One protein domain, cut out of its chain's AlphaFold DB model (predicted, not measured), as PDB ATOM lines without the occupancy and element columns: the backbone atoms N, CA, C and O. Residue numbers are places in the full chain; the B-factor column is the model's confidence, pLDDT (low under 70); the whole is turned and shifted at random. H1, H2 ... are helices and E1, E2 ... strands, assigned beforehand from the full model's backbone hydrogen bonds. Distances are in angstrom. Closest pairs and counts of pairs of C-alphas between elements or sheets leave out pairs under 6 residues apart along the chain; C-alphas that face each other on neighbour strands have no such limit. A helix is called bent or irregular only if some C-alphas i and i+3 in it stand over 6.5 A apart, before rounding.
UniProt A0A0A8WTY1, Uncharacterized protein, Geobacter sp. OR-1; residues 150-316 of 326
ATOM      1  N   GLY A 150     137.438 168.328 149.985       94.06
ATOM      2  CA  GLY A 150     136.220 167.663 150.446       94.06
ATOM      3  C   GLY A 150     135.634 166.697 149.412       94.06
ATOM      4  O   GLY A 150     135.232 165.597 149.768       94.06
ATOM      5  N   ARG A 151     135.618 167.074 148.129       94.88
ATOM      6  CA  ARG A 151     135.122 166.207 147.051       94.88
ATOM      7  C   ARG A 151     136.035 165.010 146.804       94.88
ATOM      8  O   ARG A 151     135.535 163.910 146.606       94.88
ATOM      9  N   ASN A 152     137.345 165.223 146.787       96.06
ATOM     10  CA  ASN A 152     138.316 164.162 146.540       96.06
ATOM     11  C   ASN A 152     138.283 163.129 147.672       96.06
ATOM     12  O   ASN A 152     138.230 161.937 147.408       96.06
ATOM     13  N   GLU A 153     138.231 163.575 148.927       96.56
ATOM     14  CA  GLU A 153     138.170 162.685 150.092       96.56
ATOM     15  C   GLU A 153     136.877 161.861 150.146       96.56
ATOM     16  O   GLU A 153     136.915 160.704 150.554       96.56
ATOM     17  N   LEU A 154     135.752 162.403 149.666       96.19
ATOM     18  CA  LEU A 154     134.521 161.623 149.502       96.19
ATOM     19  C   LEU A 154     134.665 160.532 148.434       96.19
ATOM     20  O   LEU A 154     134.310 159.391 148.707       96.19
ATOM     21  N   HIS A 155     135.250 160.840 147.271       94.69
ATOM     22  CA  HIS A 155     135.518 159.814 146.252       94.69
ATOM     23  C   HIS A 155     136.480 158.739 146.770       94.69
ATOM     24  O   HIS A 155     136.326 157.568 146.449       94.69
ATOM     25  N   VAL A 156     137.469 159.105 147.593       97.06
ATOM     26  CA  VAL A 156     138.373 158.121 148.205       97.06
ATOM     27  C   VAL A 156     137.601 157.139 149.074       97.06
ATOM     28  O   VAL A 156     137.856 155.944 148.977       97.06
ATOM     29  N   ILE A 157     136.663 157.617 149.893       96.88
ATOM     30  CA  ILE A 157     135.816 156.751 150.722       96.88
ATOM     31  C   ILE A 157     135.032 155.771 149.834       96.88
ATOM     32  O   ILE A 157     135.107 154.568 150.069       96.88
ATOM     33  N   GLU A 158     134.405 156.255 148.758       95.56
ATOM     34  CA  GLU A 158     133.685 155.407 147.793       95.56
ATOM     35  C   GLU A 158     134.596 154.348 147.140       95.56
ATOM     36  O   GLU A 158     134.205 153.191 146.985       95.56
ATOM     37  N   VAL A 159     135.839 154.706 146.801       96.31
ATOM     38  CA  VAL A 159     136.829 153.764 146.245       96.31
ATOM     39  C   VAL A 159     137.255 152.715 147.271       96.31
ATOM     40  O   VAL A 159     137.476 151.559 146.906       96.31
ATOM     41  N   LEU A 160     137.407 153.094 148.542       98.06
ATOM     42  CA  LEU A 160     137.765 152.156 149.604       98.06
ATOM     43  C   LEU A 160     136.644 151.144 149.860       98.06
ATOM     44  O   LEU A 160     136.950 149.962 150.013       98.06
ATOM     45  N   ASP A 161     135.383 151.580 149.839       97.12
ATOM     46  CA  ASP A 161     134.222 150.689 149.933       97.12
ATOM     47  C   ASP A 161     134.180 149.724 148.734       97.12
ATOM     48  O   ASP A 161     134.174 148.506 148.913       97.12
ATOM     49  N   ALA A 162     134.299 150.246 147.506       96.69
ATOM     50  CA  ALA A 162     134.335 149.425 146.293       96.69
ATOM     51  C   ALA A 162     135.503 148.421 146.285       96.69
ATOM     52  O   ALA A 162     135.383 147.317 145.757       96.69
ATOM     53  N   TYR A 163     136.647 148.777 146.875       97.94
ATOM     54  CA  TYR A 163     137.776 147.864 147.029       97.94
ATOM     55  C   TYR A 163     137.465 146.699 147.976       97.94
ATOM     56  O   TYR A 163     137.870 145.569 147.690       97.94
ATOM     57  N   VAL A 164     136.775 146.955 149.091       98.38
ATOM     58  CA  VAL A 164     136.368 145.906 150.037       98.38
ATOM     59  C   VAL A 164     135.420 144.928 149.347       98.38
ATOM     60  O   VAL A 164     135.685 143.724 149.371       98.38
ATOM     61  N   ASP A 165     134.395 145.439 148.664       97.69
ATOM     62  CA  ASP A 165     133.438 144.624 147.910       97.69
ATOM     63  C   ASP A 165     134.142 143.797 146.825       97.69
ATOM     64  O   ASP A 165     133.945 142.584 146.717       97.69
ATOM     65  N   ALA A 166     135.049 144.424 146.071       97.62
ATOM     66  CA  ALA A 166     135.792 143.760 145.011       97.62
ATOM     67  C   ALA A 166     136.698 142.632 145.531       97.62
ATOM     68  O   ALA A 166     136.800 141.578 144.900       97.62
ATOM     69  N   GLN A 167     137.354 142.823 146.680       98.19
ATOM     70  CA  GLN A 167     138.170 141.780 147.309       98.19
ATOM     71  C   GLN A 167     137.330 140.605 147.795       98.19
ATOM     72  O   GLN A 167     137.732 139.450 147.631       98.19
ATOM     73  N   GLN A 168     136.168 140.889 148.386       97.12
ATOM     74  CA  GLN A 168     135.239 139.854 148.818       97.12
ATOM     75  C   GLN A 168     134.730 139.053 147.621       97.12
ATOM     76  O   GLN A 168     134.779 137.825 147.665       97.12
ATOM     77  N   GLU A 169     134.335 139.715 146.530       96.19
ATOM     78  CA  GLU A 169     133.907 139.032 145.309       96.19
ATOM     79  C   GLU A 169     135.031 138.167 144.721       96.19
ATOM     80  O   GLU A 169     134.809 136.989 144.425       96.19
ATOM     81  N   TYR A 170     136.242 138.714 144.594       96.00
ATOM     82  CA  TYR A 170     137.403 137.992 144.070       96.00
ATOM     83  C   TYR A 170     137.680 136.709 144.874       96.00
ATOM     84  O   TYR A 170     137.897 135.644 144.299       96.00
ATOM     85  N   ALA A 171     137.552 136.771 146.203       95.50
ATOM     86  CA  ALA A 171     137.737 135.630 147.099       95.50
ATOM     87  C   ALA A 171     136.584 134.604 147.100       95.50
ATOM     88  O   ALA A 171     136.669 133.594 147.801       95.50
ATOM     89  N   THR A 172     135.519 134.802 146.314       93.12
ATOM     90  CA  THR A 172     134.487 133.769 146.095       93.12
ATOM     91  C   THR A 172     134.816 132.823 144.940       93.12
ATOM     92  O   THR A 172     134.148 131.801 144.773       93.12
ATOM     93  N   LYS A 173     135.844 133.137 144.138       88.75
ATOM     94  CA  LYS A 173     136.145 132.457 142.872       88.75
ATOM     95  C   LYS A 173     137.625 132.083 142.794       88.75
ATOM     96  O   LYS A 173     138.496 132.780 143.302       88.75
ATOM     97  N   ASP A 174     137.933 130.975 142.123       87.94
ATOM     98  CA  ASP A 174     139.317 130.610 141.795       87.94
ATOM     99  C   ASP A 174     139.779 131.369 140.543       87.94
ATOM    100  O   ASP A 174     139.971 130.792 139.473       87.94
ATOM    101  N   CYS A 175     139.925 132.691 140.663       86.56
ATOM    102  CA  CYS A 175     140.244 133.571 139.536       86.56
ATOM    103  C   CYS A 175     141.555 133.196 138.825       86.56
ATOM    104  O   CYS A 175     141.695 133.436 137.629       86.56
ATOM    105  N   ARG A 176     142.511 132.577 139.528       85.56
ATOM    106  CA  ARG A 176     143.812 132.176 138.967       85.56
ATOM    107  C   ARG A 176     143.873 130.715 138.506       85.56
ATOM    108  O   ARG A 176     144.940 130.292 138.063       85.56
ATOM    109  N   GLY A 177     142.789 129.947 138.635       82.50
ATOM    110  CA  GLY A 177     142.743 128.530 138.250       82.50
ATOM    111  C   GLY A 177     143.701 127.636 139.049       82.50
ATOM    112  O   GLY A 177     144.221 126.653 138.524       82.50
ATOM    113  N   ALA A 178     144.002 127.997 140.300       79.62
ATOM    114  CA  ALA A 178     144.975 127.312 141.153       79.62
ATOM    115  C   ALA A 178     144.326 126.374 142.193       79.62
ATOM    116  O   ALA A 178     144.984 125.968 143.163       79.62
ATOM    117  N   GLY A 179     143.038 126.072 142.027       82.44
ATOM    118  CA  GLY A 179     142.214 125.207 142.868       82.44
ATOM    119  C   GLY A 179     141.904 125.774 144.253       82.44
ATOM    120  O   GLY A 179     141.564 125.003 145.152       82.44
ATOM    121  N   ARG A 180     142.101 127.080 144.487       85.50
ATOM    122  CA  ARG A 180     141.895 127.731 145.795       85.50
ATOM    123  C   ARG A 180     141.503 129.190 145.618       85.50
ATOM    124  O   ARG A 180     142.130 129.885 144.827       85.50
ATOM    125  N   VAL A 181     140.565 129.655 146.438       91.75
ATOM    126  CA  VAL A 181     140.250 131.081 146.553       91.75
ATOM    127  C   VAL A 181     141.329 131.827 147.340       91.75
ATOM    128  O   VAL A 181     141.969 131.270 148.238       91.75
ATOM    129  N   GLU A 182     141.540 133.086 146.985       95.31
ATOM    130  CA  GLU A 182     142.471 134.014 147.624       95.31
ATOM    131  C   GLU A 182     141.985 135.450 147.399       95.31
ATOM    132  O   GLU A 182     141.106 135.680 146.578       95.31
ATOM    133  N   PHE A 183     142.555 136.415 148.111       97.31
ATOM    134  CA  PHE A 183     142.384 137.838 147.835       97.31
ATOM    135  C   PHE A 183     143.370 138.302 146.759       97.31
ATOM    136  O   PHE A 183     144.484 137.779 146.621       97.31
ATOM    137  N   ALA A 184     142.989 139.338 146.022       96.50
ATOM    138  CA  ALA A 184     143.826 139.922 144.992       96.50
ATOM    139  C   ALA A 184     144.972 140.735 145.610       96.50
ATOM    140  O   ALA A 184     144.789 141.568 146.500       96.50
ATOM    141  N   GLN A 185     146.181 140.547 145.078       95.50
ATOM    142  CA  GLN A 185     147.370 141.307 145.488       95.50
ATOM    143  C   GLN A 185     147.638 142.533 144.609       95.50
ATOM    144  O   GLN A 185     148.625 143.242 144.828       95.50
ATOM    145  N   ARG A 186     146.792 142.767 143.599       94.25
ATOM    146  CA  ARG A 186     146.914 143.845 142.619       94.25
ATOM    147  C   ARG A 186     145.548 144.476 142.375       94.25
ATOM    148  O   ARG A 186     144.539 143.780 142.374       94.25
ATOM    149  N   LEU A 187     145.529 145.781 142.119       92.88
ATOM    150  CA  LEU A 187     144.320 146.452 141.633       92.88
ATOM    151  C   LEU A 187     144.066 146.083 140.166       92.88
ATOM    152  O   LEU A 187     142.969 145.675 139.819       92.88
ATOM    153  N   PHE A 188     145.115 146.124 139.342       91.44
ATOM    154  CA  PHE A 188     145.081 145.757 137.927       91.44
ATOM    155  C   PHE A 188     145.826 144.441 137.705       91.44
ATOM    156  O   PHE A 188     146.972 144.283 138.155       91.44
ATOM    157  N   SER A 189     145.174 143.506 137.019       91.50
ATOM    158  CA  SER A 189     145.777 142.230 136.652       91.50
ATOM    159  C   SER A 189     146.929 142.425 135.671       91.50
ATOM    160  O   SER A 189     146.986 143.399 134.919       91.50
ATOM    161  N   SER A 190     147.872 141.494 135.705       90.06
ATOM    162  CA  SER A 190     148.868 141.335 134.654       90.06
ATOM    163  C   SER A 190     148.176 140.978 133.334       90.06
ATOM    164  O   SER A 190     147.120 140.350 133.337       90.06
ATOM    165  N   GLU A 191     148.795 141.333 132.209       87.19
ATOM    166  CA  GLU A 191     148.266 141.034 130.874       87.19
ATOM    167  C   GLU A 191     147.911 139.544 130.715       87.19
ATOM    168  O   GLU A 191     148.701 138.663 131.070       87.19
ATOM    169  N   GLY A 192     146.694 139.275 130.229       87.19
ATOM    170  CA  GLY A 192     146.162 137.923 130.024       87.19
ATOM    171  C   GLY A 192     145.921 137.107 131.301       87.19
ATOM    172  O   GLY A 192     145.749 135.892 131.220       87.19
ATOM    173  N   LYS A 193     145.956 137.726 132.488       90.06
ATOM    174  CA  LYS A 193     145.722 137.057 133.777       90.06
ATOM    175  C   LYS A 193     144.572 137.706 134.533       90.06
ATOM    176  O   LYS A 193     144.245 138.864 134.309       90.06
ATOM    177  N   HIS A 194     144.037 136.976 135.509       91.69
ATOM    178  CA  HIS A 194     143.078 137.481 136.496       91.69
ATOM    179  C   HIS A 194     143.707 137.466 137.899       91.69
ATOM    180  O   HIS A 194     143.162 136.892 138.838       91.69
ATOM    181  N   ASP A 195     144.921 138.014 138.039       91.06
ATOM    182  CA  ASP A 195     145.697 138.068 139.295       91.06
ATOM    183  C   ASP A 195     145.574 139.417 140.044       91.06
ATOM    184  O   ASP A 195     146.305 139.682 141.007       91.06
ATOM    185  N   GLY A 196     144.636 140.263 139.611       93.62
ATOM    186  CA  GLY A 196     144.226 141.511 140.243       93.62
ATOM    187  C   GLY A 196     142.707 141.697 140.215       93.62
ATOM    188  O   GLY A 196     141.986 140.875 139.666       93.62
ATOM    189  N   LEU A 197     142.219 142.783 140.812       94.88
ATOM    190  CA  LEU A 197     140.780 143.070 140.924       94.88
ATOM    191  C   LEU A 197     140.127 143.575 139.630       94.88
ATOM    192  O   LEU A 197     138.905 143.565 139.510       94.88
ATOM    193  N   TYR A 198     140.932 144.033 138.678       93.25
ATOM    194  CA  TYR A 198     140.497 144.444 137.353       93.25
ATOM    195  C   TYR A 198     141.225 143.643 136.276       93.25
ATOM    196  O   TYR A 198     142.444 143.462 136.340       93.25
ATOM    197  N   TRP A 199     140.483 143.217 135.266       91.00
ATOM    198  CA  TRP A 199     140.961 142.729 133.975       91.00
ATOM    199  C   TRP A 199     139.960 143.182 132.910       91.00
ATOM    200  O   TRP A 199     138.796 143.454 133.221       91.00
ATOM    201  N   GLU A 200     140.430 143.302 131.670       85.81
ATOM    202  CA  GLU A 200     139.538 143.531 130.535       85.81
ATOM    203  C   GLU A 200     138.729 142.266 130.270       85.81
ATOM    204  O   GLU A 200     139.240 141.162 130.427       85.81
ATOM    205  N   THR A 201     137.462 142.439 129.921       83.44
ATOM    206  CA  THR A 201     136.512 141.342 129.748       83.44
ATOM    207  C   THR A 201     135.895 141.475 128.363       83.44
ATOM    208  O   THR A 201     135.379 142.549 128.036       83.44
ATOM    209  N   GLU A 202     135.951 140.418 127.557       78.12
ATOM    210  CA  GLU A 202     135.214 140.358 126.294       78.12
ATOM    211  C   GLU A 202     133.717 140.093 126.528       78.12
ATOM    212  O   GLU A 202     133.262 139.756 127.625       78.12
ATOM    213  N   GLU A 203     132.904 140.275 125.490       72.50
ATOM    214  CA  GLU A 203     131.466 140.040 125.586       72.50
ATOM    215  C   GLU A 203     131.174 138.562 125.904       72.50
ATOM    216  O   GLU A 203     131.575 137.658 125.176       72.50
ATOM    217  N   GLY A 204     130.475 138.315 127.015       71.31
ATOM    218  CA  GLY A 204     130.170 136.966 127.503       71.31
ATOM    219  C   GLY A 204     131.218 136.367 128.448       71.31
ATOM    220  O   GLY A 204     130.959 135.320 129.043       71.31
ATOM    221  N   GLU A 205     132.359 137.031 128.647       78.94
ATOM    222  CA  GLU A 205     133.337 136.640 129.660       78.94
ATOM    223  C   GLU A 205     132.952 137.134 131.061       78.94
ATOM    224  O   GLU A 205     132.096 138.002 131.265       78.94
ATOM    225  N   GLN A 206     133.600 136.556 132.072       79.50
ATOM    226  CA  GLN A 206     133.354 136.930 133.452       79.50
ATOM    227  C   GLN A 206     133.912 138.327 133.751       79.50
ATOM    228  O   GLN A 206     135.119 138.561 133.665       79.50
ATOM    229  N   GLN A 207     133.027 139.218 134.197       87.25
ATOM    230  CA  GLN A 207     133.390 140.573 134.595       87.25
ATOM    231  C   GLN A 207     134.379 140.588 135.765       87.25
ATOM    232  O   GLN A 207     134.322 139.747 136.672       87.25
ATOM    233  N   SER A 208     135.276 141.573 135.729       91.88
ATOM    234  CA  SER A 208     136.194 141.854 136.824       91.88
ATOM    235  C   SER A 208     135.502 142.617 137.965       91.88
ATOM    236  O   SER A 208     134.689 143.502 137.686       91.88
ATOM    237  N   PRO A 209     135.831 142.333 139.241       93.62
ATOM    238  CA  PRO A 209     135.192 142.985 140.388       93.62
ATOM    239  C   PRO A 209     135.294 144.521 140.399       93.62
ATOM    240  O   PRO A 209     134.344 145.208 140.760       93.62
ATOM    241  N   LEU A 210     136.424 145.091 139.953       92.88
ATOM    242  CA  LEU A 210     136.580 146.547 139.790       92.88
ATOM    243  C   LEU A 210     136.177 147.067 138.401       92.88
ATOM    244  O   LEU A 210     136.382 148.247 138.110       92.88
ATOM    245  N   GLY A 211     135.589 146.230 137.545       89.25
ATOM    246  CA  GLY A 211     135.138 146.598 136.202       89.25
ATOM    247  C   GLY A 211     134.286 147.873 136.170       89.25
ATOM    248  O   GLY A 211     134.634 148.798 135.431       89.25
ATOM    249  N   PRO A 212     133.225 147.992 136.994       89.81
ATOM    250  CA  PRO A 212     132.396 149.197 137.045       89.81
ATOM    251  C   PRO A 212     133.171 150.467 137.427       89.81
ATOM    252  O   PRO A 212     133.010 151.499 136.771       89.81
ATOM    253  N   LEU A 213     134.048 150.389 138.435       90.25
ATOM    254  CA  LEU A 213     134.857 151.526 138.885       90.25
ATOM    255  C   LEU A 213     135.838 151.974 137.794       90.25
ATOM    256  O   LEU A 213     135.962 153.165 137.517       90.25
ATOM    257  N   VAL A 214     136.506 151.027 137.130       87.12
ATOM    258  CA  VAL A 214     137.445 151.341 136.046       87.12
ATOM    259  C   VAL A 214     136.716 151.875 134.814       87.12
ATOM    260  O   VAL A 214     137.203 152.805 134.175       87.12
ATOM    261  N   ALA A 215     135.523 151.366 134.500       86.06
ATOM    262  CA  ALA A 215     134.694 151.911 133.427       86.06
ATOM    263  C   ALA A 215     134.269 153.361 133.710       86.06
ATOM    264  O   ALA A 215     134.236 154.183 132.791       86.06
ATOM    265  N   GLN A 216     133.964 153.699 134.967       86.50
ATOM    266  CA  GLN A 216     133.718 155.082 135.372       86.50
ATOM    267  C   GLN A 216     134.984 155.937 135.240       86.50
ATOM    268  O   GLN A 216     134.940 156.977 134.586       86.50
ATOM    269  N   ALA A 217     136.116 155.475 135.770       87.06
ATOM    270  CA  ALA A 217     137.388 156.189 135.679       87.06
ATOM    271  C   ALA A 217     137.792 156.462 134.214       87.06
ATOM    272  O   ALA A 217     138.198 157.573 133.874       87.06
ATOM    273  N   ALA A 218     137.582 155.494 133.316       86.44
ATOM    274  CA  ALA A 218     137.836 155.652 131.887       86.44
ATOM    275  C   ALA A 218     136.947 156.730 131.238       86.44
ATOM    276  O   ALA A 218     137.433 157.510 130.422       86.44
ATOM    277  N   LYS A 219     135.662 156.825 131.622       86.75
ATOM    278  CA  LYS A 219     134.756 157.899 131.159       86.75
ATOM    279  C   LYS A 219     135.192 159.284 131.636       86.75
ATOM    280  O   LYS A 219     134.884 160.274 130.981       86.75
ATOM    281  N   GLU A 220     135.878 159.349 132.769       86.69
ATOM    282  CA  GLU A 220     136.409 160.586 133.340       86.69
ATOM    283  C   GLU A 220     137.793 160.964 132.792       86.69
ATOM    284  O   GLU A 220     138.299 162.036 133.109       86.69
ATOM    285  N   GLY A 221     138.391 160.120 131.943       86.19
ATOM    286  CA  GLY A 221     139.674 160.390 131.294       86.19
ATOM    287  C   GLY A 221     140.890 159.804 132.011       86.19
ATOM    288  O   GLY A 221     142.018 160.052 131.587       86.19
ATOM    289  N   TYR A 222     140.698 158.994 133.056       84.00
ATOM    290  CA  TYR A 222     141.791 158.205 133.620       84.00
ATOM    291  C   TYR A 222     142.083 157.044 132.667       84.00
ATOM    292  O   TYR A 222     141.292 156.109 132.535       84.00
ATOM    293  N   ALA A 223     143.202 157.142 131.944       65.50
ATOM    294  CA  ALA A 223     143.637 156.117 131.003       65.50
ATOM    295  C   ALA A 223     143.762 154.742 131.684       65.50
ATOM    296  O   ALA A 223     144.002 154.649 132.890       65.50
ATOM    297  N   LYS A 224     143.703 153.664 130.888       58.38
ATOM    298  CA  LYS A 224     144.024 152.276 131.287       58.38
ATOM    299  C   LYS A 224     145.511 152.088 131.654       58.38
ATOM    300  O   LYS A 224     146.073 151.011 131.473       58.38
ATOM    301  N   GLU A 225     146.199 153.129 132.114       49.78
ATOM    302  CA  GLU A 225     147.583 153.011 132.543       49.78
ATOM    303  C   GLU A 225     147.631 152.279 133.879       49.78
ATOM    304  O   GLU A 225     147.177 152.753 134.924       49.78
ATOM    305  N   SER A 226     148.215 151.085 133.832       51.91
ATOM    306  CA  SER A 226     148.615 150.334 135.006       51.91
ATOM    307  C   SER A 226     149.632 151.157 135.796       51.91
ATOM    308  O   SER A 226     150.830 151.104 135.530       51.91
ATOM    309  N   SER A 227     149.130 151.871 136.802       55.91
ATOM    310  CA  SER A 227     149.868 152.561 137.859       55.91
ATOM    311  C   SER A 227     150.720 153.746 137.408       55.91
ATOM    312  O   SER A 227     151.725 153.555 136.738       55.91
ATOM    313  N   LEU A 228     150.339 154.953 137.850       61.25
ATOM    314  CA  LEU A 228     151.212 156.033 138.365       61.25
ATOM    315  C   LEU A 228     150.479 157.382 138.447       61.25
ATOM    316  O   LEU A 228     150.952 158.280 139.149       61.25
ATOM    317  N   SER A 229     149.333 157.518 137.783       82.56
ATOM    318  CA  SER A 229     148.474 158.697 137.907       82.56
ATOM    319  C   SER A 229     147.600 158.592 139.158       82.56
ATOM    320  O   SER A 229     147.100 157.504 139.464       82.56
ATOM    321  N   PRO A 230     147.449 159.679 139.928       91.44
ATOM    322  CA  PRO A 230     146.475 159.700 141.004       91.44
ATOM    323  C   PRO A 230     145.062 159.615 140.422       91.44
ATOM    324  O   PRO A 230     144.819 160.107 139.327       91.44
ATOM    325  N   PHE A 231     144.150 158.984 141.154       92.19
ATOM    326  CA  PHE A 231     142.727 158.955 140.834       92.19
ATOM    327  C   PHE A 231     142.000 159.884 141.802       92.19
ATOM    328  O   PHE A 231     142.122 159.722 143.020       92.19
ATOM    329  N   HIS A 232     141.330 160.909 141.274       92.88
ATOM    330  CA  HIS A 232     140.762 162.016 142.051       92.88
ATOM    331  C   HIS A 232     141.770 162.643 143.026       92.88
ATOM    332  O   HIS A 232     141.450 162.973 144.168       92.88
ATOM    333  N   GLY A 233     143.022 162.797 142.589       94.50
ATOM    334  CA  GLY A 233     144.081 163.375 143.410       94.50
ATOM    335  C   GLY A 233     144.619 162.465 144.517       94.50
ATOM    336  O   GLY A 233     145.304 162.965 145.415       94.50
ATOM    337  N   TYR A 234     144.346 161.158 144.476       96.75
ATOM    338  CA  TYR A 234     144.820 160.183 145.459       96.75
ATOM    339  C   TYR A 234     145.532 158.982 144.836       96.75
ATOM    340  O   TYR A 234     145.207 158.512 143.749       96.75
ATOM    341  N   TYR A 235     146.506 158.460 145.571       95.88
ATOM    342  CA  TYR A 235     147.186 157.206 145.283       95.88
ATOM    343  C   TYR A 235     146.669 156.096 146.179       95.88
ATOM    344  O   TYR A 235     146.411 156.325 147.359       95.88
ATOM    345  N   PHE A 236     146.614 154.882 145.635       95.62
ATOM    346  CA  PHE A 236     146.099 153.699 146.313       95.62
ATOM    347  C   PHE A 236     147.155 152.601 146.331       95.62
ATOM    348  O   PHE A 236     147.817 152.335 145.325       95.62
ATOM    349  N   LYS A 237     147.324 151.948 147.480       96.25
ATOM    350  CA  LYS A 237     148.336 150.907 147.657       96.25
ATOM    351  C   LYS A 237     147.842 149.785 148.557       96.25
ATOM    352  O   LYS A 237     147.464 150.016 149.703       96.25
ATOM    353  N   ILE A 238     147.919 148.555 148.051       97.50
ATOM    354  CA  ILE A 238     147.580 147.350 148.816       97.50
ATOM    355  C   ILE A 238     148.652 147.097 149.886       97.50
ATOM    356  O   ILE A 238     149.857 147.141 149.616       97.50
ATOM    357  N   LEU A 239     148.205 146.813 151.105       98.25
ATOM    358  CA  LEU A 239     149.028 146.422 152.246       98.25
ATOM    359  C   LEU A 239     148.970 144.898 152.411       98.25
ATOM    360  O   LEU A 239     147.937 144.272 152.187       98.25
ATOM    361  N   LYS A 240     150.094 144.281 152.789       97.69
ATOM    362  CA  LYS A 240     150.260 142.813 152.771       97.69
ATOM    363  C   LYS A 240     150.221 142.164 154.156       97.69
ATOM    364  O   LYS A 240     150.631 141.016 154.315       97.69
ATOM    365  N   GLY A 241     149.739 142.886 155.155       97.81
ATOM    366  CA  GLY A 241     149.580 142.387 156.513       97.81
ATOM    367  C   GLY A 241     148.890 143.403 157.403       97.81
ATOM    368  O   GLY A 241     148.518 144.493 156.958       97.81
ATOM    369  N   GLN A 242     148.803 143.065 158.679       98.25
ATOM    370  CA  GLN A 242     148.340 143.958 159.728       98.25
ATOM    371  C   GLN A 242     149.318 144.014 160.894       98.25
ATOM    372  O   GLN A 242     150.136 143.113 161.095       98.25
ATOM    373  N   GLY A 243     149.270 145.128 161.616       97.81
ATOM    374  CA  GLY A 243     150.082 145.397 162.789       97.81
ATOM    375  C   GLY A 243     149.362 145.070 164.092       97.81
ATOM    376  O   GLY A 243     148.247 144.555 164.127       97.81
ATOM    377  N   LYS A 244     150.036 145.366 165.202       97.44
ATOM    378  CA  LYS A 244     149.587 145.008 166.554       97.44
ATOM    379  C   LYS A 244     148.337 145.763 167.017       97.44
ATOM    380  O   LYS A 244     147.734 145.340 167.997       97.44
ATOM    381  N   HIS A 245     147.996 146.885 166.382       96.75
ATOM    382  CA  HIS A 245     146.835 147.692 166.753       96.75
ATOM    383  C   HIS A 245     145.556 147.267 166.017       96.75
ATOM    384  O   HIS A 245     144.477 147.720 166.383       96.75
ATOM    385  N   ALA A 246     145.661 146.388 165.016       95.12
ATOM    386  CA  ALA A 246     144.511 145.796 164.345       95.12
ATOM    387  C   ALA A 246     143.900 144.648 165.173       95.12
ATOM    388  O   ALA A 246     144.591 143.980 165.955       95.12
ATOM    389  N   ALA A 247     142.605 144.387 164.976       90.38
ATOM    390  CA  ALA A 247     141.933 143.240 165.578       90.38
ATOM    391  C   ALA A 247     142.610 141.933 165.128       90.38
ATOM    392  O   ALA A 247     142.874 141.742 163.948       90.38
ATOM    393  N   GLY A 248     142.936 141.038 166.066       90.75
ATOM    394  CA  GLY A 248     143.691 139.809 165.769       90.75
ATOM    395  C   GLY A 248     145.221 139.956 165.799       90.75
ATOM    396  O   GLY A 248     145.925 138.956 165.695       90.75
ATOM    397  N   GLY A 249     145.754 141.163 166.027       95.81
ATOM    398  CA  GLY A 249     147.189 141.395 166.209       95.81
ATOM    399  C   GLY A 249     147.998 141.338 164.911       95.81
ATOM    400  O   GLY A 249     147.449 141.362 163.815       95.81
ATOM    401  N   ALA A 250     149.328 141.304 165.031       97.56
ATOM    402  CA  ALA A 250     150.215 141.421 163.877       97.56
ATOM    403  C   ALA A 250     150.389 140.090 163.130       97.56
ATOM    404  O   ALA A 250     150.866 139.114 163.709       97.56
ATOM    405  N   TYR A 251     150.085 140.073 161.831       97.44
ATOM    406  CA  TYR A 251     150.370 138.942 160.946       97.44
ATOM    407  C   TYR A 251     150.438 139.364 159.473       97.44
ATOM    408  O   TYR A 251     149.958 140.427 159.074       97.44
ATOM    409  N   ASN A 252     151.064 138.519 158.649       97.56
ATOM    410  CA  ASN A 252     151.136 138.715 157.203       97.56
ATOM    411  C   ASN A 252     149.902 138.117 156.535       97.56
ATOM    412  O   ASN A 252     149.542 136.978 156.810       97.56
ATOM    413  N   TYR A 253     149.306 138.847 155.597       97.81
ATOM    414  CA  TYR A 253     148.160 138.362 154.828       97.81
ATOM    415  C   TYR A 253     148.537 137.312 153.781       97.81
ATOM    416  O   TYR A 253     147.687 136.538 153.337       97.81
ATOM    417  N   VAL A 254     149.815 137.286 153.392       97.12
ATOM    418  CA  VAL A 254     150.343 136.433 152.326       97.12
ATOM    419  C   VAL A 254     151.052 135.206 152.899       97.12
ATOM    420  O   VAL A 254     151.985 135.332 153.692       97.12
ATOM    421  N   VAL A 255     150.648 134.021 152.440       94.81
ATOM    422  CA  VAL A 255     151.229 132.716 152.775       94.81
ATOM    423  C   VAL A 255     151.527 131.970 151.475       94.81
ATOM    424  O   VAL A 255     150.625 131.763 150.669       94.81
ATOM    425  N   LYS A 256     152.783 131.544 151.265       91.25
ATOM    426  CA  LYS A 256     153.225 130.861 150.026       91.25
ATOM    427  C   LYS A 256     152.770 131.602 148.754       91.25
ATOM    428  O   LYS A 256     152.147 131.012 147.878       91.25
ATOM    429  N   ASP A 257     153.017 132.912 148.715       90.75
ATOM    430  CA  ASP A 257     152.647 133.831 147.624       90.75
ATOM    431  C   ASP A 257     151.143 134.006 147.355       90.75
ATOM    432  O   ASP A 257     150.767 134.670 146.388       90.75
ATOM    433  N   LYS A 258     150.279 133.490 148.236       92.12
ATOM    434  CA  LYS A 258     148.821 133.640 148.169       92.12
ATOM    435  C   LYS A 258     148.319 134.526 149.299       92.12
ATOM    436  O   LYS A 258     148.668 134.300 150.457       92.12
ATOM    437  N   MET A 259     147.512 135.537 148.990       95.94
ATOM    438  CA  MET A 259     146.925 136.412 150.006       95.94
ATOM    439  C   MET A 259     145.638 135.767 150.521       95.94
ATOM    440  O   MET A 259     144.620 135.823 149.853       95.94
ATOM    441  N   ILE A 260     145.694 135.091 151.668       95.44
ATOM    442  CA  ILE A 260     144.589 134.238 152.155       95.44
ATOM    443  C   ILE A 260     144.129 134.573 153.575       95.44
ATOM    444  O   ILE A 260     143.083 134.099 153.995       95.44
ATOM    445  N   LEU A 261     144.908 135.358 154.328       96.00
ATOM    446  CA  LEU A 261     144.589 135.675 155.728       96.00
ATOM    447  C   LEU A 261     143.927 137.050 155.909       96.00
ATOM    448  O   LEU A 261     143.571 137.407 157.029       96.00
ATOM    449  N   GLY A 262     143.790 137.832 154.838       97.12
ATOM    450  CA  GLY A 262     143.178 139.158 154.872       97.12
ATOM    451  C   GLY A 262     143.629 140.037 153.712       97.12
ATOM    452  O   GLY A 262     144.393 139.604 152.848       97.12
ATOM    453  N   PHE A 263     143.175 141.283 153.713       98.44
ATOM    454  CA  PHE A 263     143.576 142.308 152.756       98.44
ATOM    455  C   PHE A 263     143.471 143.691 153.394       98.44
ATOM    456  O   PHE A 263     142.757 143.895 154.374       98.44
ATOM    457  N   ALA A 264     144.201 144.659 152.846       98.56
ATOM    458  CA  ALA A 264     144.057 146.053 153.236       98.56
ATOM    459  C   ALA A 264     144.547 146.997 152.143       98.56
ATOM    460  O   ALA A 264     145.393 146.638 151.320       98.56
ATOM    461  N   LEU A 265     144.055 148.229 152.186       98.56
ATOM    462  CA  LEU A 265     144.402 149.300 151.265       98.56
ATOM    463  C   LEU A 265     144.699 150.574 152.053       98.56
ATOM    464  O   LEU A 265     144.043 150.858 153.052       98.56
ATOM    465  N   VAL A 266     145.691 151.334 151.597       98.50
ATOM    466  CA  VAL A 266     145.924 152.717 152.025       98.50
ATOM    467  C   VAL A 266     145.713 153.650 150.839       98.50
ATOM    468  O   VAL A 266     146.188 153.360 149.737       98.50
ATOM    469  N   ALA A 267     145.033 154.768 151.080       98.31
ATOM    470  CA  ALA A 267     144.869 155.863 150.137       98.31
ATOM    471  C   ALA A 267     145.520 157.137 150.690       98.31
ATOM    472  O   ALA A 267     145.328 157.477 151.858       98.31
ATOM    473  N   TYR A 268     146.307 157.844 149.880       97.94
ATOM    474  CA  TYR A 268     147.021 159.056 150.303       97.94
ATOM    475  C   TYR A 268     147.044 160.125 149.204       97.94
ATOM    476  O   TYR A 268     147.080 159.778 148.021       97.94
ATOM    477  N   PRO A 269     147.049 161.421 149.565       97.44
ATOM    478  CA  PRO A 269     146.936 162.495 148.589       97.44
ATOM    479  C   PRO A 269     148.180 162.576 147.700       97.44
ATOM    480  O   PRO A 269     149.314 162.426 148.170       97.44
ATOM    481  N   ALA A 270     147.963 162.864 146.417       95.19
ATOM    482  CA  ALA A 270     149.007 163.194 145.454       95.19
ATOM    483  C   ALA A 270     149.810 164.430 145.886       95.19
ATOM    484  O   ALA A 270     151.044 164.408 145.860       95.19
ATOM    485  N   GLU A 271     149.109 165.468 146.355       95.06
ATOM    486  CA  GLU A 271     149.693 166.696 146.886       95.06
ATOM    487  C   GLU A 271     148.970 167.131 148.171       95.06
ATOM    488  O   GLU A 271     147.820 167.575 148.160       95.06
ATOM    489  N   TYR A 272     149.666 167.013 149.304       95.81
ATOM    490  CA  TYR A 272     149.111 167.341 150.617       95.81
ATOM    491  C   TYR A 272     148.673 168.808 150.719       95.81
ATOM    492  O   TYR A 272     149.452 169.723 150.447       95.81
ATOM    493  N   GLY A 273     147.446 169.024 151.190       93.25
ATOM    494  CA  GLY A 273     146.829 170.343 151.330       93.25
ATOM    495  C   GLY A 273     146.300 170.929 150.019       93.25
ATOM    496  O   GLY A 273     145.710 172.009 150.052       93.25
ATOM    497  N   ASN A 274     146.487 170.228 148.896       94.31
ATOM    498  CA  ASN A 274     145.957 170.606 147.590       94.31
ATOM    499  C   ASN A 274     144.958 169.565 147.062       94.31
ATOM    500  O   ASN A 274     143.765 169.848 146.943       94.31
ATOM    501  N   SER A 275     145.437 168.347 146.799       95.31
ATOM    502  CA  SER A 275     144.621 167.231 146.314       95.31
ATOM    503  C   SER A 275     143.817 166.573 147.439       95.31
ATOM    504  O   SER A 275     142.745 166.022 147.199       95.31
ATOM    505  N   GLY A 276     144.318 166.668 148.672       97.06
ATOM    506  CA  GLY A 276     143.725 166.082 149.865       97.06
ATOM    507  C   GLY A 276     144.555 166.350 151.119       97.06
ATOM    508  O   GLY A 276     145.699 166.805 151.031       97.06
ATOM    509  N   VAL A 277     143.987 166.091 152.296       97.62
ATOM    510  CA  VAL A 277     144.656 166.253 153.598       97.62
ATOM    511  C   VAL A 277     144.801 164.903 154.291       97.62
ATOM    512  O   VAL A 277     145.879 164.577 154.797       97.62
ATOM    513  N   MET A 278     143.736 164.110 154.302       98.25
ATOM    514  CA  MET A 278     143.692 162.857 155.038       98.25
ATOM    515  C   MET A 278     144.411 161.732 154.295       98.25
ATOM    516  O   MET A 278     144.405 161.636 153.075       98.25
ATOM    517  N   THR A 279     145.051 160.846 155.049       98.50
ATOM    518  CA  THR A 279     145.392 159.497 154.591       98.50
ATOM    519  C   THR A 279     144.336 158.551 155.127       98.50
ATOM    520  O   THR A 279     143.991 158.640 156.305       98.50
ATOM    521  N   PHE A 280     143.864 157.637 154.291       98.69
ATOM    522  CA  PHE A 280     142.841 156.668 154.651       98.69
ATOM    523  C   PHE A 280     143.388 155.248 154.605       98.69
ATOM    524  O   PHE A 280     144.279 154.950 153.809       98.69
ATOM    525  N   MET A 281     142.852 154.359 155.432       98.44
ATOM    526  CA  MET A 281     143.110 152.927 155.331       98.44
ATOM    527  C   MET A 281     141.876 152.104 155.671       98.44
ATOM    528  O   MET A 281     141.068 152.499 156.506       98.44
ATOM    529  N   VAL A 282     141.773 150.937 155.050       98.62
ATOM    530  CA  VAL A 282     140.708 149.958 155.283       98.62
ATOM    531  C   VAL A 282     141.305 148.556 155.209       98.62
ATOM    532  O   VAL A 282     142.295 148.339 154.504       98.62
ATOM    533  N   ASN A 283     140.726 147.607 155.935       98.25
ATOM    534  CA  ASN A 283     141.020 146.181 155.808       98.25
ATOM    535  C   ASN A 283     139.725 145.379 155.604       98.25
ATOM    536  O   ASN A 283     138.664 145.960 155.375       98.25
ATOM    537  N   GLN A 284     139.802 144.050 155.696       96.56
ATOM    538  CA  GLN A 284     138.649 143.170 155.487       96.56
ATOM    539  C   GLN A 284     137.437 143.428 156.399       96.56
ATOM    540  O   GLN A 284     136.338 142.999 156.058       96.56
ATOM    541  N   GLU A 285     137.600 144.125 157.529       95.19
ATOM    542  CA  GLU A 285     136.472 144.487 158.397       95.19
ATOM    543  C   GLU A 285     135.650 145.674 157.861       95.19
ATOM    544  O   GLU A 285     134.620 146.013 158.439       95.19
ATOM    545  N   GLY A 286     136.101 146.338 156.791       95.62
ATOM    546  CA  GLY A 286     135.362 147.410 156.115       95.62
ATOM    547  C   GLY A 286     135.314 148.744 156.868       95.62
ATOM    548  O   GLY A 286     134.788 149.724 156.355       95.62
ATOM    549  N   THR A 287     135.887 148.840 158.072       96.88
ATOM    550  CA  THR A 287     135.973 150.126 158.779       96.88
ATOM    551  C   THR A 287     137.067 150.991 158.158       96.88
ATOM    552  O   THR A 287     138.252 150.662 158.247       96.88
ATOM    553  N   ILE A 288     136.677 152.119 157.563       98.44
ATOM    554  CA  ILE A 288     137.614 153.104 157.019       98.44
ATOM    555  C   ILE A 288     138.145 153.983 158.152       98.44
ATOM    556  O   ILE A 288     137.383 154.610 158.891       98.44
ATOM    557  N   TYR A 289     139.467 154.060 158.260       98.44
ATOM    558  CA  TYR A 289     140.173 154.948 159.174       98.44
ATOM    559  C   TYR A 289     140.818 156.099 158.412       98.44
ATOM    560  O   TYR A 289     141.363 155.893 157.334       98.44
ATOM    561  N   GLU A 290     140.840 157.281 159.016       98.38
ATOM    562  CA  GLU A 290     141.506 158.478 158.512       98.38
ATOM    563  C   GLU A 290     142.544 159.017 159.507       98.38
ATOM    564  O   GLU A 290     142.408 158.901 160.734       98.38
ATOM    565  N   LYS A 291     143.602 159.625 158.965       97.94
ATOM    566  CA  LYS A 291     144.613 160.366 159.722       97.94
ATOM    567  C   LYS A 291     145.305 161.403 158.846       97.94
ATOM    568  O   LYS A 291     145.803 161.088 157.767       97.94
ATOM    569  N   ASP A 292     145.440 162.620 159.360       97.88
ATOM    570  CA  ASP A 292     146.327 163.625 158.773       97.88
ATOM    571  C   ASP A 292     147.794 163.260 159.087       97.88
ATOM    572  O   ASP A 292     148.243 163.310 160.235       97.88
ATOM    573  N   LEU A 293     148.542 162.851 158.056       97.25
ATOM    574  CA  LEU A 293     149.978 162.535 158.132       97.25
ATOM    575  C   LEU A 293     150.879 163.729 157.761       97.25
ATOM    576  O   LEU A 293     152.109 163.602 157.672       97.25
ATOM    577  N   GLY A 294     150.282 164.898 157.545       96.81
ATOM    578  CA  GLY A 294     150.944 166.135 157.185       96.81
ATOM    579  C   GLY A 294     151.565 166.105 155.789       96.81
ATOM    580  O   GLY A 294     151.368 165.197 154.983       96.81
ATOM    581  N   ARG A 295     152.463 167.063 155.541       95.69
ATOM    582  CA  ARG A 295     153.227 167.205 154.282       95.69
ATOM    583  C   ARG A 295     154.036 165.967 153.876       95.69
ATOM    584  O   ARG A 295     154.532 165.888 152.758       95.69
ATOM    585  N   ASN A 296     154.211 165.019 154.791       93.94
ATOM    586  CA  ASN A 296     154.958 163.789 154.573       93.94
ATOM    587  C   ASN A 296     154.058 162.588 154.249       93.94
ATOM    588  O   ASN A 296     154.596 161.491 154.107       93.94
ATOM    589  N   ALA A 297     152.739 162.787 154.121       94.12
ATOM    590  CA  ALA A 297     151.746 161.739 153.890       94.12
ATOM    591  C   ALA A 297     152.183 160.748 152.809       94.12
ATOM    592  O   ALA A 297     152.326 159.562 153.098       94.12
ATOM    593  N   ARG A 298     152.536 161.248 151.616       93.31
ATOM    594  CA  ARG A 298     153.030 160.432 150.499       93.31
ATOM    595  C   ARG A 298     154.210 159.540 150.891       93.31
ATOM    596  O   ARG A 298     154.133 158.321 150.781       93.31
ATOM    597  N   ARG A 299     155.279 160.130 151.433       95.50
ATOM    598  CA  ARG A 299     156.495 159.392 151.821       95.50
ATOM    599  C   ARG A 299     156.226 158.349 152.909       95.50
ATOM    600  O   ARG A 299     156.892 157.316 152.943       95.50
ATOM    601  N   ILE A 300     155.316 158.640 153.839       96.75
ATOM    602  CA  ILE A 300     154.956 157.717 154.920       96.75
ATOM    603  C   ILE A 300     154.133 156.557 154.344       96.75
ATOM    604  O   ILE A 300     154.501 155.401 154.552       96.75
ATOM    605  N   ALA A 301     153.083 156.848 153.574       96.19
ATOM    606  CA  ALA A 301     152.180 155.854 152.996       96.19
ATOM    607  C   ALA A 301     152.878 154.922 151.985       96.19
ATOM    608  O   ALA A 301     152.706 153.701 152.029       96.19
ATOM    609  N   GLU A 302     153.783 155.452 151.157       93.88
ATOM    610  CA  GLU A 302     154.612 154.654 150.241       93.88
ATOM    611  C   GLU A 302     155.483 153.619 150.976       93.88
ATOM    612  O   GLU A 302     155.791 152.562 150.421       93.88
ATOM    613  N   LYS A 303     155.830 153.858 152.248       96.75
ATOM    614  CA  LYS A 303     156.597 152.922 153.088       96.75
ATOM    615  C   LYS A 303     155.732 151.999 153.941       96.75
ATOM    616  O   LYS A 303     156.260 151.022 154.474       96.75
ATOM    617  N   MET A 304     154.431 152.265 154.066       97.12
ATOM    618  CA  MET A 304     153.526 151.403 154.828       97.12
ATOM    619  C   MET A 304     153.469 150.006 154.212       97.12
ATOM    620  O   MET A 304     153.407 149.846 152.992       97.12
ATOM    621  N   LYS A 305     153.515 148.983 155.065       96.38
ATOM    622  CA  LYS A 305     153.421 147.571 154.659       96.38
ATOM    623  C   LYS A 305     152.223 146.859 155.277       96.38
ATOM    624  O   LYS A 305     151.822 145.815 154.770       96.38
ATOM    625  N   SER A 306     151.671 147.430 156.344       97.75
ATOM    626  CA  SER A 306     150.661 146.811 157.187       97.75
ATOM    627  C   SER A 306     149.570 147.802 157.562       97.75
ATOM    628  O   SER A 306     149.860 148.972 157.809       97.75
ATOM    629  N   PHE A 307     148.339 147.310 157.639       98.50
ATOM    630  CA  PHE A 307     147.228 148.002 158.277       98.50
ATOM    631  C   PHE A 307     147.453 148.019 159.793       98.50
ATOM    632  O   PHE A 307     147.516 146.965 160.421       98.50
ATOM    633  N   ASP A 308     147.671 149.195 160.379       97.81
ATOM    634  CA  ASP A 308     148.003 149.328 161.804       97.81
ATOM    635  C   ASP A 308     147.388 150.613 162.394       97.81
ATOM    636  O   ASP A 308     148.115 151.572 162.684       97.81
ATOM    637  N   PRO A 309     146.047 150.678 162.519       96.75
ATOM    638  CA  PRO A 309     145.352 151.850 163.037       96.75
ATOM    639  C   PRO A 309     145.547 151.963 164.557       96.75
ATOM    640  O   PRO A 309     144.734 151.507 165.357       96.75
ATOM    641  N   ASP A 310     146.660 152.564 164.978       95.50
ATOM    642  CA  ASP A 310     146.860 152.951 166.376       95.50
ATOM    643  C   ASP A 310     145.811 153.983 166.853       95.50
ATOM    644  O   ASP A 310     144.991 154.490 166.088       95.50
ATOM    645  N   LYS A 311     145.868 154.370 168.132       95.06
ATOM    646  CA  LYS A 311     144.907 155.300 168.760       95.06
ATOM    647  C   LYS A 311     144.813 156.691 168.110       95.06
ATOM    648  O   LYS A 311     143.925 157.458 168.466       95.06
ATOM    649  N   SER A 312     145.755 157.061 167.245       96.38
ATOM    650  CA  SER A 312     145.740 158.337 166.524       96.38
ATOM    651  C   SER A 312     144.988 158.280 165.193       96.38
ATOM    652  O   SER A 312     144.713 159.334 164.621       96.38
ATOM    653  N   TRP A 313     144.645 157.083 164.710       97.56
ATOM    654  CA  TRP A 313     143.736 156.890 163.586       97.56
ATOM    655  C   TRP A 313     142.291 156.983 164.061       97.56
ATOM    656  O   TRP A 313     141.945 156.499 165.140       97.56
ATOM    657  N   LYS A 314     141.438 157.620 163.260       97.62
ATOM    658  CA  LYS A 314     140.024 157.814 163.595       97.62
ATOM    659  C   LYS A 314     139.150 157.083 162.586       97.62
ATOM    660  O   LYS A 314     139.428 157.204 161.400       97.62
ATOM    661  N   PRO A 315     138.103 156.362 163.008       96.69
ATOM    662  CA  PRO A 315     137.132 155.838 162.060       96.69
ATOM    663  C   PRO A 315     136.380 156.999 161.394       96.69
ATOM    664  O   PRO A 315     135.974 157.949 162.073       96.69
ATOM    665  N   VAL A 316     136.177 156.907 160.081       94.62
ATOM    666  CA  VAL A 316     135.314 157.825 159.332       94.62
ATOM    667  C   VAL A 316     133.874 157.602 159.799       94.62
ATOM    668  O   VAL A 316     133.384 156.475 159.841       94.62
TER     669      VAL A 316
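Overview. This is residues 150 to 316 of the 326 residues of an uncharacterized protein of Geobacter sp. OR-1 (UniProt A0A0A8WTY1). In a domain of little regular structure, a small sheet is layered between long H1 and short H3, with H2 off the sheet. The 167 printed residues include three named helices and four strands, ordered H1 H2 E1 E2 E3 E4 H3; these hold only 62 residues, class mixed. The sheet E1 E2 E3 E4 is a meander, each strand antiparallel to the one before. The whole is compact, radius of gyration of the C-alphas 15.7 A, spans 45 by 39 by 22 A.

Along the chain. E1 is residues 234 to 239, E2 264 to 269, E3 278 to 283, E4 289 to 292. H1, 150 to 170, spans 30.4 A from C-alpha 150 at (136.220, 167.663, 150.446). H2 is 211 to 219; H3, 294 to 303, ends at C-alpha 303 (156.597, 152.922, 153.088) and is irregular: C-alphas 295 and 298 are 7.8 A apart.

Arrangement. Within hydrogen-bond range are N 237 and O 266, 2.9 A, in hairpin E1 and E2; N 267 and O 280, 2.8 A, in E2 and E3; N 279 and O 291, 2.8 A, in E3 and E4. H1 runs along the strands, height 9.2 A; C-alphas Leu 160 and Val 282 are its closest to E3, 6.8 A. H3, on the opposite face, runs slantwise, height 8.9 A; C-alphas Arg 298 and Tyr 268 are its closest to E2, 6.2 A. H2 is close to H1 but not clearly touching, closest C-alphas Leu 213 and Ala 162, 7.7 A. Every O i to N i+4 pair is within range in H1 and H2, 3 of 6 in H3.

Size, cuts and confidence. The farthest C-alphas, Glu 203 and Lys 311, are 47.7 A apart. The printed part has no cut; links H1 to H2, H2 to E1 and E1 to E2 are long. Residues 223 to 228 have pLDDT under 70.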